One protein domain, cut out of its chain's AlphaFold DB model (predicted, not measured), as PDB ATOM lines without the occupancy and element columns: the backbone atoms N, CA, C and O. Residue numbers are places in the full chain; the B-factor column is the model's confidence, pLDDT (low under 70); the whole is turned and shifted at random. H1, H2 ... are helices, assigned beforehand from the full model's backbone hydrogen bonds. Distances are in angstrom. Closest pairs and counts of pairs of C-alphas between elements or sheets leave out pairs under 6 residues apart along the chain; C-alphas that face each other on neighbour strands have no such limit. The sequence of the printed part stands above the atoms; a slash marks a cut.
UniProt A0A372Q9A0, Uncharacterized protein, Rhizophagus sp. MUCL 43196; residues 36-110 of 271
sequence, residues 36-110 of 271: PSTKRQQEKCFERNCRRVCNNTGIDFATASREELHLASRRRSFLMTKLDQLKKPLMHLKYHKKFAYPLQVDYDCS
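AT A GLANCE: This is residues 36 to 110 of the 271 residues of an uncharacterized protein of Rhizophagus sp. MUCL 43196 (UniProt A0A372Q9A0). A long helix, H1, meets a shorter one, H2, near its own last residues at close to a right angle, and a long tail with no named element runs away from this small body. Two parts stick out: residues 36 to 45 of H1, and residues 89 to 110, the far part of the tail, which makes most of the length. The printed part has 75 residues with two named helices, H1 then H2, and no named strand; the class is all helix, though the helices hold 31 residues, under half. The whole is extended, with a radius of gyration of the C-alphas of 20.6 A and spans of 63 by 32 by 21 A.

IN THESE COORDINATES: H1, the longest helix, covers residues 36 to 55 and measures 28.6 A from C-alpha 36 at (100.645, 33.211, 16.299) to C-alpha 55 at (93.508, 22.674, 41.878). H2 covers residues 66 to 76 and measures 15.5 A, ending at C-alpha 76 at (85.933, 17.018, 35.449). Residues 77 to 110 hold no named element.

HOW THE PARTS SIT: H1 touches H2 with residues 53 to 54 alone; the closest C-alphas of the two helices are those of Cys 54 and Ala 72, 6.5 A apart. Their lines are about perpendicular, at 89 degrees. In H1 and H2 every O i to N i+4 pair is within hydrogen-bond range.

THE WHOLE: The two C-alphas farthest apart are those of Thr 63 and Val 105, at 63.2 A. Without the stretches that stand free, the body has 43 residues and spans 25 by 18 by 16 A. The link from H1 to H2, 10 residues, is short, and the printed part has no cut. The mean pLDDT of the printed part is 85.4; residue 89, residues 91 to 96 and residue 99 are under 70.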
ATOM      1  N   PRO A  36      99.823  33.609  15.153       89.50
ATOM      2  CA  PRO A  36     100.645  33.211  16.299       89.50
ATOM      3  C   PRO A  36     100.099  33.740  17.634       89.50
ATOM      4  O   PRO A  36     100.119  33.031  18.637       89.50
ATOM      5  N   SER A  37      99.533  34.952  17.645       89.31
ATOM      6  CA  SER A  37      98.914  35.544  18.842       89.31
ATOM      7  C   SER A  37      97.720  34.722  19.343       89.31
ATOM      8  O   SER A  37      97.626  34.393  20.525       89.31
ATOM      9  N   THR A  38      96.841  34.306  18.430       85.31
ATOM     10  CA  THR A  38      95.668  33.498  18.772       85.31
ATOM     11  C   THR A  38      96.072  32.110  19.261       85.31
ATOM     12  O   THR A  38      95.493  31.631  20.235       85.31
ATOM     13  N   LYS A  39      97.099  31.494  18.660       88.31
ATOM     14  CA  LYS A  39      97.672  30.230  19.146       88.31
ATOM     15  C   LYS A  39      98.171  30.363  20.589       88.31
ATOM     16  O   LYS A  39      97.738  29.604  21.452       88.31
ATOM     17  N   ARG A  40      98.985  31.386  20.877       90.50
ATOM     18  CA  ARG A  40      99.512  31.649  22.228       90.50
ATOM     19  C   ARG A  40      98.397  31.908  23.246       90.50
ATOM     20  O   ARG A  40      98.477  31.474  24.393       90.50
ATOM     21  N   GLN A  41      97.333  32.601  22.837       92.12
ATOM     22  CA  GLN A  41      96.166  32.830  23.691       92.12
ATOM     23  C   GLN A  41      95.407  31.530  23.988       92.12
ATOM     24  O   GLN A  41      95.010  31.312  25.132       92.12
ATOM     25  N   GLN A  42      95.223  30.660  22.990       88.94
ATOM     26  CA  GLN A  42      94.581  29.355  23.168       88.94
ATOM     27  C   GLN A  42      95.390  28.448  24.097       88.94
ATOM     28  O   GLN A  42      94.806  27.858  25.002       88.94
ATOM     29  N   GLU A  43      96.714  28.400  23.933       90.31
ATOM     30  CA  GLU A  43      97.625  27.673  24.827       90.31
ATOM     31  C   GLU A  43      97.509  28.190  26.266       90.31
ATOM     32  O   GLU A  43      97.245  27.413  27.179       90.31
ATOM     33  N   LYS A  44      97.539  29.513  26.472       94.44
ATOM     34  CA  LYS A  44      97.361  30.116  27.804       94.44
ATOM     35  C   LYS A  44      95.993  29.800  28.423       94.44
ATOM     36  O   LYS A  44      95.887  29.562  29.627       94.44
ATOM     37  N   CYS A  45      94.925  29.812  27.624       93.25
ATOM     38  CA  CYS A  45      93.588  29.421  28.074       93.25
ATOM     39  C   CYS A  45      93.525  27.935  28.448       93.25
ATOM     40  O   CYS A  45      92.896  27.585  29.447       93.25
ATOM     41  N   PHE A  46      94.178  27.078  27.664       92.75
ATOM     42  CA  PHE A  46      94.271  25.649  27.919       92.75
ATOM     43  C   PHE A  46      95.041  25.360  29.211       92.75
ATOM     44  O   PHE A  46      94.492  24.724  30.106       92.75
ATOM     45  N   GLU A  47      96.237  25.926  29.378       92.69
ATOM     46  CA  GLU A  47      97.048  25.787  30.595       92.69
ATOM     47  C   GLU A  47      96.305  26.263  31.846       92.69
ATOM     48  O   GLU A  47      96.313  25.592  32.879       92.69
ATOM     49  N   ARG A  48      95.601  27.401  31.760       94.50
ATOM     50  CA  ARG A  48      94.764  27.896  32.861       94.50
ATOM     51  C   ARG A  48      93.675  26.887  33.237       94.50
ATOM     52  O   ARG A  48      93.399  26.713  34.423       94.50
ATOM     53  N   ASN A  49      93.058  26.231  32.256       94.00
ATOM     54  CA  ASN A  49      92.054  25.201  32.514       94.00
ATOM     55  C   ASN A  49      92.671  23.935  33.122       94.00
ATOM     56  O   ASN A  49      92.090  23.412  34.070       94.00
ATOM     57  N   CYS A  50      93.847  23.495  32.662       91.50
ATOM     58  CA  CYS A  50      94.581  22.382  33.270       91.50
ATOM     59  C   CYS A  50      94.841  22.638  34.758       91.50
ATOM     60  O   CYS A  50      94.437  21.836  35.598       91.50
ATOM     61  N   ARG A  51      95.400  23.808  35.098       93.94
ATOM     62  CA  ARG A  51      95.631  24.205  36.499       93.94
ATOM     63  C   ARG A  51      94.334  24.235  37.303       93.94
ATOM     64  O   ARG A  51      94.290  23.744  38.421       93.94
ATOM     65  N   ARG A  52      93.249  24.758  36.724       94.75
ATOM     66  CA  ARG A  52      91.936  24.783  37.387       94.75
ATOM     67  C   ARG A  52      91.418  23.377  37.690       94.75
ATOM     68  O   ARG A  52      90.841  23.170  38.752       94.75
ATOM     69  N   VAL A  53      91.583  22.427  36.770       94.44
ATOM     70  CA  VAL A  53      91.167  21.033  36.977       94.44
ATOM     71  C   VAL A  53      91.967  20.398  38.114       94.44
ATOM     72  O   VAL A  53      91.336  19.842  39.009       94.44
ATOM     73  N   CYS A  54      93.293  20.561  38.132       94.25
ATOM     74  CA  CYS A  54      94.164  20.015  39.180       94.25
ATOM     75  C   CYS A  54      93.914  20.639  40.558       94.25
ATOM     76  O   CYS A  54      93.731  19.918  41.539       94.25
ATOM     77  N   ASN A  55      93.790  21.968  40.627       93.62
ATOM     78  CA  ASN A  55      93.508  22.674  41.878       93.62
ATOM     79  C   ASN A  55      92.169  22.226  42.483       93.62
ATOM     80  O   ASN A  55      92.061  22.027  43.688       93.62
ATOM     81  N   ASN A  56      91.155  21.994  41.644       92.94
ATOM     82  CA  ASN A  56      89.851  21.489  42.083       92.94
ATOM     83  C   ASN A  56      89.884  20.049  42.618       92.94
ATOM     84  O   ASN A  56      88.872  19.581  43.146       92.94
ATOM     85  N   THR A  57      90.974  19.319  42.393       91.56
ATOM     86  CA  THR A  57      91.196  17.960  42.897       91.56
ATOM     87  C   THR A  57      92.254  17.905  43.996       91.56
ATOM     88  O   THR A  57      92.515  16.816  44.490       91.56
ATOM     89  N   GLY A  58      92.835  19.046  44.388       93.88
ATOM     90  CA  GLY A  58      93.907  19.107  45.386       93.88
ATOM     91  C   GLY A  58      95.235  18.519  44.903       93.88
ATOM     92  O   GLY A  58      96.043  18.104  45.722       93.88
ATOM     93  N   ILE A  59      95.441  18.449  43.586       94.44
ATOM     94  CA  ILE A  59      96.642  17.879  42.970       94.44
ATOM     95  C   ILE A  59      97.501  19.032  42.447       94.44
ATOM     96  O   ILE A  59      96.977  19.941  41.799       94.44
ATOM     97  N   ASP A  60      98.808  18.991  42.690       94.25
ATOM     98  CA  ASP A  60      99.742  19.947  42.099       94.25
ATOM     99  C   ASP A  60     100.130  19.511  40.678       94.25
ATOM    100  O   ASP A  60     100.645  18.423  40.451       94.25
ATOM    101  N   PHE A  61      99.876  20.376  39.695       89.81
ATOM    102  CA  PHE A  61     100.086  20.068  38.279       89.81
ATOM    103  C   PHE A  61     101.555  19.775  37.931       89.81
ATOM    104  O   PHE A  61     101.800  19.058  36.965       89.81
ATOM    105  N   ALA A  62     102.518  20.331  38.676       90.44
ATOM    106  CA  ALA A  62     103.943  20.140  38.402       90.44
ATOM    107  C   ALA A  62     104.475  18.784  38.890       90.44
ATOM    108  O   ALA A  62     105.404  18.243  38.294       90.44
ATOM    109  N   THR A  63     103.889  18.246  39.960       94.56
ATOM    110  CA  THR A  63     104.340  17.018  40.631       94.56
ATOM    111  C   THR A  63     103.443  15.811  40.358       94.56
ATOM    112  O   THR A  63     103.874  14.679  40.567       94.56
ATOM    113  N   ALA A  64     102.225  16.036  39.862       92.94
ATOM    114  CA  ALA A  64     101.246  14.988  39.613       92.94
ATOM    115  C   ALA A  64     101.742  13.900  38.662       92.94
ATOM    116  O   ALA A  64     102.283  14.174  37.582       92.94
ATOM    117  N   SER A  65     101.430  12.653  39.002       94.88
ATOM    118  CA  SER A  65     101.631  11.539  38.082       94.88
ATOM    119  C   SER A  65     100.655  11.614  36.899       94.88
ATOM    120  O   SER A  65      99.573  12.208  36.956       94.88
ATOM    121  N   ARG A  66     101.010  10.954  35.792       91.75
ATOM    122  CA  ARG A  66     100.137  10.856  34.610       91.75
ATOM    123  C   ARG A  66      98.761  10.267  34.951       91.75
ATOM    124  O   ARG A  66      97.756  10.679  34.370       91.75
ATOM    125  N   GLU A  67      98.716   9.311  35.871       92.12
ATOM    126  CA  GLU A  67      97.487   8.624  36.278       92.12
ATOM    127  C   GLU A  67      96.564   9.541  37.083       92.12
ATOM    128  O   GLU A  67      95.360   9.596  36.823       92.12
ATOM    129  N   GLU A  68      97.132  10.335  37.991       94.19
ATOM    130  CA  GLU A  68      96.413  11.348  38.766       94.19
ATOM    131  C   GLU A  68      95.800  12.420  37.863       94.19
ATOM    132  O   GLU A  68      94.616  12.752  37.995       94.19
ATOM    133  N   LEU A  69      96.575  12.909  36.889       92.56
ATOM    134  CA  LEU A  69      96.100  13.866  35.891       92.56
ATOM    135  C   LEU A  69      94.957  13.274  35.057       92.56
ATOM    136  O   LEU A  69      93.927  13.926  34.868       92.56
ATOM    137  N   HIS A  70      95.086  12.026  34.604       90.19
ATOM    138  CA  HIS A  70      94.036  11.344  33.848       90.19
ATOM    139  C   HIS A  70      92.758  11.147  34.684       90.19
ATOM    140  O   HIS A  70      91.643  11.379  34.200       90.19
ATOM    141  N   LEU A  71      92.885  10.790  35.963       91.88
ATOM    142  CA  LEU A  71      91.745  10.645  36.866       91.88
ATOM    143  C   LEU A  71      91.042  11.989  37.120       91.88
ATOM    144  O   LEU A  71      89.811  12.067  37.041       91.88
ATOM    145  N   ALA A  72      91.805  13.059  37.372       92.69
ATOM    146  CA  ALA A  72      91.279  14.413  37.545       92.69
ATOM    147  C   ALA A  72      90.553  14.904  36.280       92.69
ATOM    148  O   ALA A  72      89.425  15.412  36.352       92.69
ATOM    149  N   SER A  73      91.161  14.661  35.117       89.88
ATOM    150  CA  SER A  73      90.622  14.925  33.783       89.88
ATOM    151  C   SER A  73      89.255  14.250  33.583       89.88
ATOM    152  O   SER A  73      88.266  14.927  33.283       89.88
ATOM    153  N   ARG A  74      89.136  12.944  33.883       88.56
ATOM    154  CA  ARG A  74      87.868  12.191  33.782       88.56
ATOM    155  C   ARG A  74      86.787  12.721  34.717       88.56
ATOM    156  O   ARG A  74      85.657  12.936  34.273       88.56
ATOM    157  N   ARG A  75      87.120  12.982  35.987       88.44
ATOM    158  CA  ARG A  75      86.168  13.507  36.989       88.44
ATOM    159  C   ARG A  75      85.570  14.844  36.569       88.44
ATOM    160  O   ARG A  75      84.389  15.095  36.795       88.44
ATOM    161  N   ARG A  76      86.372  15.703  35.938       88.88
ATOM    162  CA  ARG A  76      85.933  17.018  35.449       88.88
ATOM    163  C   ARG A  76      85.517  17.016  33.987       88.88
ATOM    164  O   ARG A  76      85.128  18.065  33.477       88.88
ATOM    165  N   SER A  77      85.522  15.853  33.332       88.00
ATOM    166  CA  SER A  77      85.130  15.729  31.933       88.00
ATOM    167  C   SER A  77      85.892  16.713  31.029       88.00
ATOM    168  O   SER A  77      85.311  17.342  30.133       88.00
ATOM    169  N   PHE A  78      87.182  16.871  31.313       90.19
ATOM    170  CA  PHE A  78      88.143  17.682  30.576       90.19
ATOM    171  C   PHE A  78      89.100  16.749  29.817       90.19
ATOM    172  O   PHE A  78      89.072  15.544  30.039       90.19
ATOM    173  N   LEU A  79      89.882  17.277  28.876       89.94
ATOM    174  CA  LEU A  79      90.888  16.517  28.130       89.94
ATOM    175  C   LEU A  79      92.231  17.209  28.344       89.94
ATOM    176  O   LEU A  79      92.447  18.298  27.815       89.94
ATOM    177  N   MET A  80      93.097  16.614  29.163       89.06
ATOM    178  CA  MET A  80      94.413  17.184  29.478       89.06
ATOM    179  C   MET A  80      95.467  16.715  28.483       89.06
ATOM    180  O   MET A  80      96.330  17.493  28.080       89.06
ATOM    181  N   THR A  81      95.370  15.461  28.047       84.75
ATOM    182  CA  THR A  81      96.319  14.863  27.110       84.75
ATOM    183  C   THR A  81      95.664  14.653  25.752       84.75
ATOM    184  O   THR A  81      94.482  14.338  25.657       84.75
ATOM    185  N   LYS A  82      96.447  14.750  24.671       78.81
ATOM    186  CA  LYS A  82      95.973  14.448  23.304       78.81
ATOM    187  C   LYS A  82      95.517  12.996  23.120       78.81
ATOM    188  O   LYS A  82      94.786  12.712  22.180       78.81
ATOM    189  N   LEU A  83      95.980  12.101  23.991       77.50
ATOM    190  CA  LEU A  83      95.623  10.684  23.988       77.50
ATOM    191  C   LEU A  83      94.348  10.394  24.794       77.50
ATOM    192  O   LEU A  83      93.816   9.291  24.699       77.50
ATOM    193  N   ASP A  84      93.858  11.359  25.577       80.62
ATOM    194  CA  ASP A  84      92.679  11.152  26.408       80.62
ATOM    195  C   ASP A  84      91.430  11.073  25.519       80.62
ATOM    196  O   ASP A  84      91.215  11.898  24.626       80.62
ATOM    197  N   GLN A  85      90.566  10.096  25.791       80.88
ATOM    198  CA  GLN A  85      89.261   9.968  25.148       80.88
ATOM    199  C   GLN A  85      88.159  10.142  26.189       80.88
ATOM    200  O   GLN A  85      88.171   9.513  27.246       80.88
ATOM    201  N   LEU A  86      87.166  10.977  25.878       79.62
ATOM    202  CA  LEU A  86      86.054  11.250  26.780       79.62
ATOM    203  C   LEU A  86      84.722  10.878  26.127       79.62
ATOM    204  O   LEU A  86      84.252  11.547  25.210       79.62
ATOM    205  N   LYS A  87      84.074   9.839  26.657       78.44
ATOM    206  CA  LYS A  87      82.714   9.446  26.268       78.44
ATOM    207  C   LYS A  87      81.705  10.270  27.072       78.44
ATOM    208  O   LYS A  87      81.385   9.928  28.207       78.44
ATOM    209  N   LYS A  88      81.220  11.378  26.507       75.81
ATOM    210  CA  LYS A  88      80.089  12.130  27.076       75.81
ATOM    211  C   LYS A  88      78.782  11.619  26.469       75.81
ATOM    212  O   LYS A  88      78.654  11.681  25.246       75.81
ATOM    213  N   PRO A  89      77.797  11.174  27.271       68.00
ATOM    214  CA  PRO A  89      76.460  10.940  26.747       68.00
ATOM    215  C   PRO A  89      75.922  12.268  26.212       68.00
ATOM    216  O   PRO A  89      76.043  13.311  26.865       68.00
ATOM    217  N   LEU A  90      75.361  12.251  25.005       73.75
ATOM    218  CA  LEU A  90      74.881  13.456  24.337       73.75
ATOM    219  C   LEU A  90      73.563  13.906  24.988       73.75
ATOM    220  O   LEU A  90      72.471  13.649  24.497       73.75
ATOM    221  N   MET A  91      73.666  14.554  26.152       65.50
ATOM    222  CA  MET A  91      72.533  14.866  27.037       65.50
ATOM    223  C   MET A  91      71.471  15.769  26.394       65.50
ATOM    224  O   MET A  91      70.321  15.774  26.819       65.50
ATOM    225  N   HIS A  92      71.848  16.534  25.373       59.31
ATOM    226  CA  HIS A  92      70.967  17.444  24.635       59.31
ATOM    227  C   HIS A  92      70.231  16.773  23.462       59.31
ATOM    228  O   HIS A  92      69.431  17.436  22.811       59.31
ATOM    229  N   LEU A  93      70.440  15.470  23.222       56.81
ATOM    230  CA  LEU A  93      69.536  14.637  22.412       56.81
ATOM    231  C   LEU A  93      68.388  14.044  23.244       56.81
ATOM    232  O   LEU A  93      67.703  13.127  22.804       56.81
ATOM    233  N   LYS A  94      68.125  14.571  24.445       58.28
ATOM    234  CA  LYS A  94      66.803  14.415  25.050       58.28
ATOM    235  C   LYS A  94      65.835  15.267  24.236       58.28
ATOM    236  O   LYS A  94      65.701  16.464  24.481       58.28
ATOM    237  N   TYR A  95      65.224  14.666  23.217       58.12
ATOM    238  CA  TYR A  95      64.143  15.293  22.471       58.12
ATOM    239  C   TYR A  95      63.044  15.668  23.470       58.12
ATOM    240  O   TYR A  95      62.361  14.810  24.017       58.12
ATOM    241  N   HIS A  96      62.910  16.965  23.754       59.41
ATOM    242  CA  HIS A  96      61.868  17.478  24.650       59.41
ATOM    243  C   HIS A  96      60.462  17.259  24.071       59.41
ATOM    244  O   HIS A  96      59.472  17.272  24.798       59.41
ATOM    245  N   LYS A  97      60.388  17.063  22.752       72.12
ATOM    246  CA  LYS A  97      59.188  16.714  22.006       72.12
ATOM    247  C   LYS A  97      59.198  15.203  21.793       72.12
ATOM    248  O   LYS A  97      60.213  14.670  21.345       72.12
ATOM    249  N   LYS A  98      58.093  14.527  22.121       74.44
ATOM    250  CA  LYS A  98      57.898  13.108  21.785       74.44
ATOM    251  C   LYS A  98      58.234  12.921  20.303       74.44
ATOM    252  O   LYS A  98      57.852  13.767  19.492       74.44
ATOM    253  N   PHE A  99      58.994  11.878  19.976       68.00
ATOM    254  CA  PHE A  99      59.310  11.537  18.593       68.00
ATOM    255  C   PHE A  99      57.985  11.304  17.860       68.00
ATOM    256  O   PHE A  99      57.301  10.319  18.120       68.00
ATOM    257  N   ALA A 100      57.575  12.264  17.034       78.12
ATOM    258  CA  ALA A 100      56.471  12.076  16.110       78.12
ATOM    259  C   ALA A 100      57.065  11.401  14.880       78.12
ATOM    260  O   ALA A 100      58.067  11.887  14.346       78.12
ATOM    261  N   TYR A 101      56.483  10.276  14.470       79.06
ATOM    262  CA  TYR A 101      56.891   9.643  13.228       79.06
ATOM    263  C   TYR A 101      56.668  10.639  12.083       79.06
ATOM    264  O   TYR A 101      55.576  11.204  11.990       79.06
ATOM    265  N   PRO A 102      57.695  10.912  11.262       78.94
ATOM    266  CA  PRO A 102      57.548  11.803  10.123       78.94
ATOM    267  C   PRO A 102      56.496  11.232   9.173       78.94
ATOM    268  O   PRO A 102      56.570  10.059   8.803       78.94
ATOM    269  N   LEU A 103      55.516  12.047   8.794       82.50
ATOM    270  CA  LEU A 103      54.521  11.649   7.808       82.50
ATOM    271  C   LEU A 103      55.088  11.893   6.409       82.50
ATOM    272  O   LEU A 103      55.822  12.854   6.182       82.50
ATOM    273  N   GLN A 104      54.717  11.053   5.441       87.25
ATOM    274  CA  GLN A 104      55.158  11.208   4.049       87.25
ATOM    275  C   GLN A 104      54.762  12.571   3.457       87.25
ATOM    276  O   GLN A 104      55.457  13.084   2.587       87.25
ATOM    277  N   VAL A 105      53.678  13.176   3.950       86.69
ATOM    278  CA  VAL A 105      53.217  14.508   3.526       86.69
ATOM    279  C   VAL A 105      54.170  15.640   3.921       86.69
ATOM    280  O   VAL A 105      54.109  16.710   3.323       86.69
ATOM    281  N   ASP A 106      55.063  15.417   4.891       86.25
ATOM    282  CA  ASP A 106      56.020  16.424   5.364       86.25
ATOM    283  C   ASP A 106      57.319  16.459   4.530       86.25
ATOM    284  O   ASP A 106      58.186  17.305   4.772       86.25
ATOM    285  N   TYR A 107      57.484  15.540   3.567       87.94
ATOM    286  CA  TYR A 107      58.716  15.367   2.796       87.94
ATOM    287  C   TYR A 107      58.437  15.205   1.298       87.94
ATOM    288  O   TYR A 107      57.672  14.341   0.879       87.94
ATOM    289  N   ASP A 108      59.161  15.972   0.478       92.12
ATOM    290  CA  ASP A 108      59.107  15.878  -0.991       92.12
ATOM    291  C   ASP A 108      59.804  14.616  -1.544       92.12
ATOM    292  O   ASP A 108      59.757  14.343  -2.742       92.12
ATOM    293  N   CYS A 109      60.490  13.851  -0.691       84.00
ATOM    294  CA  CYS A 109      61.134  12.591  -1.044       84.00
ATOM    295  C   CYS A 109      60.421  11.407  -0.385       84.00
ATOM    296  O   CYS A 109      59.969  11.493   0.758       84.00
ATOM    297  N   SER A 110      60.343  10.283  -1.100       82.75
ATOM    298  CA  SER A 110      59.799   9.033  -0.565       82.75
ATOM    299  C   SER A 110      60.618   8.591   0.646       82.75
ATOM    300  O   SER A 110      61.813   8.310   0.530       82.75
TER     301      SER A 110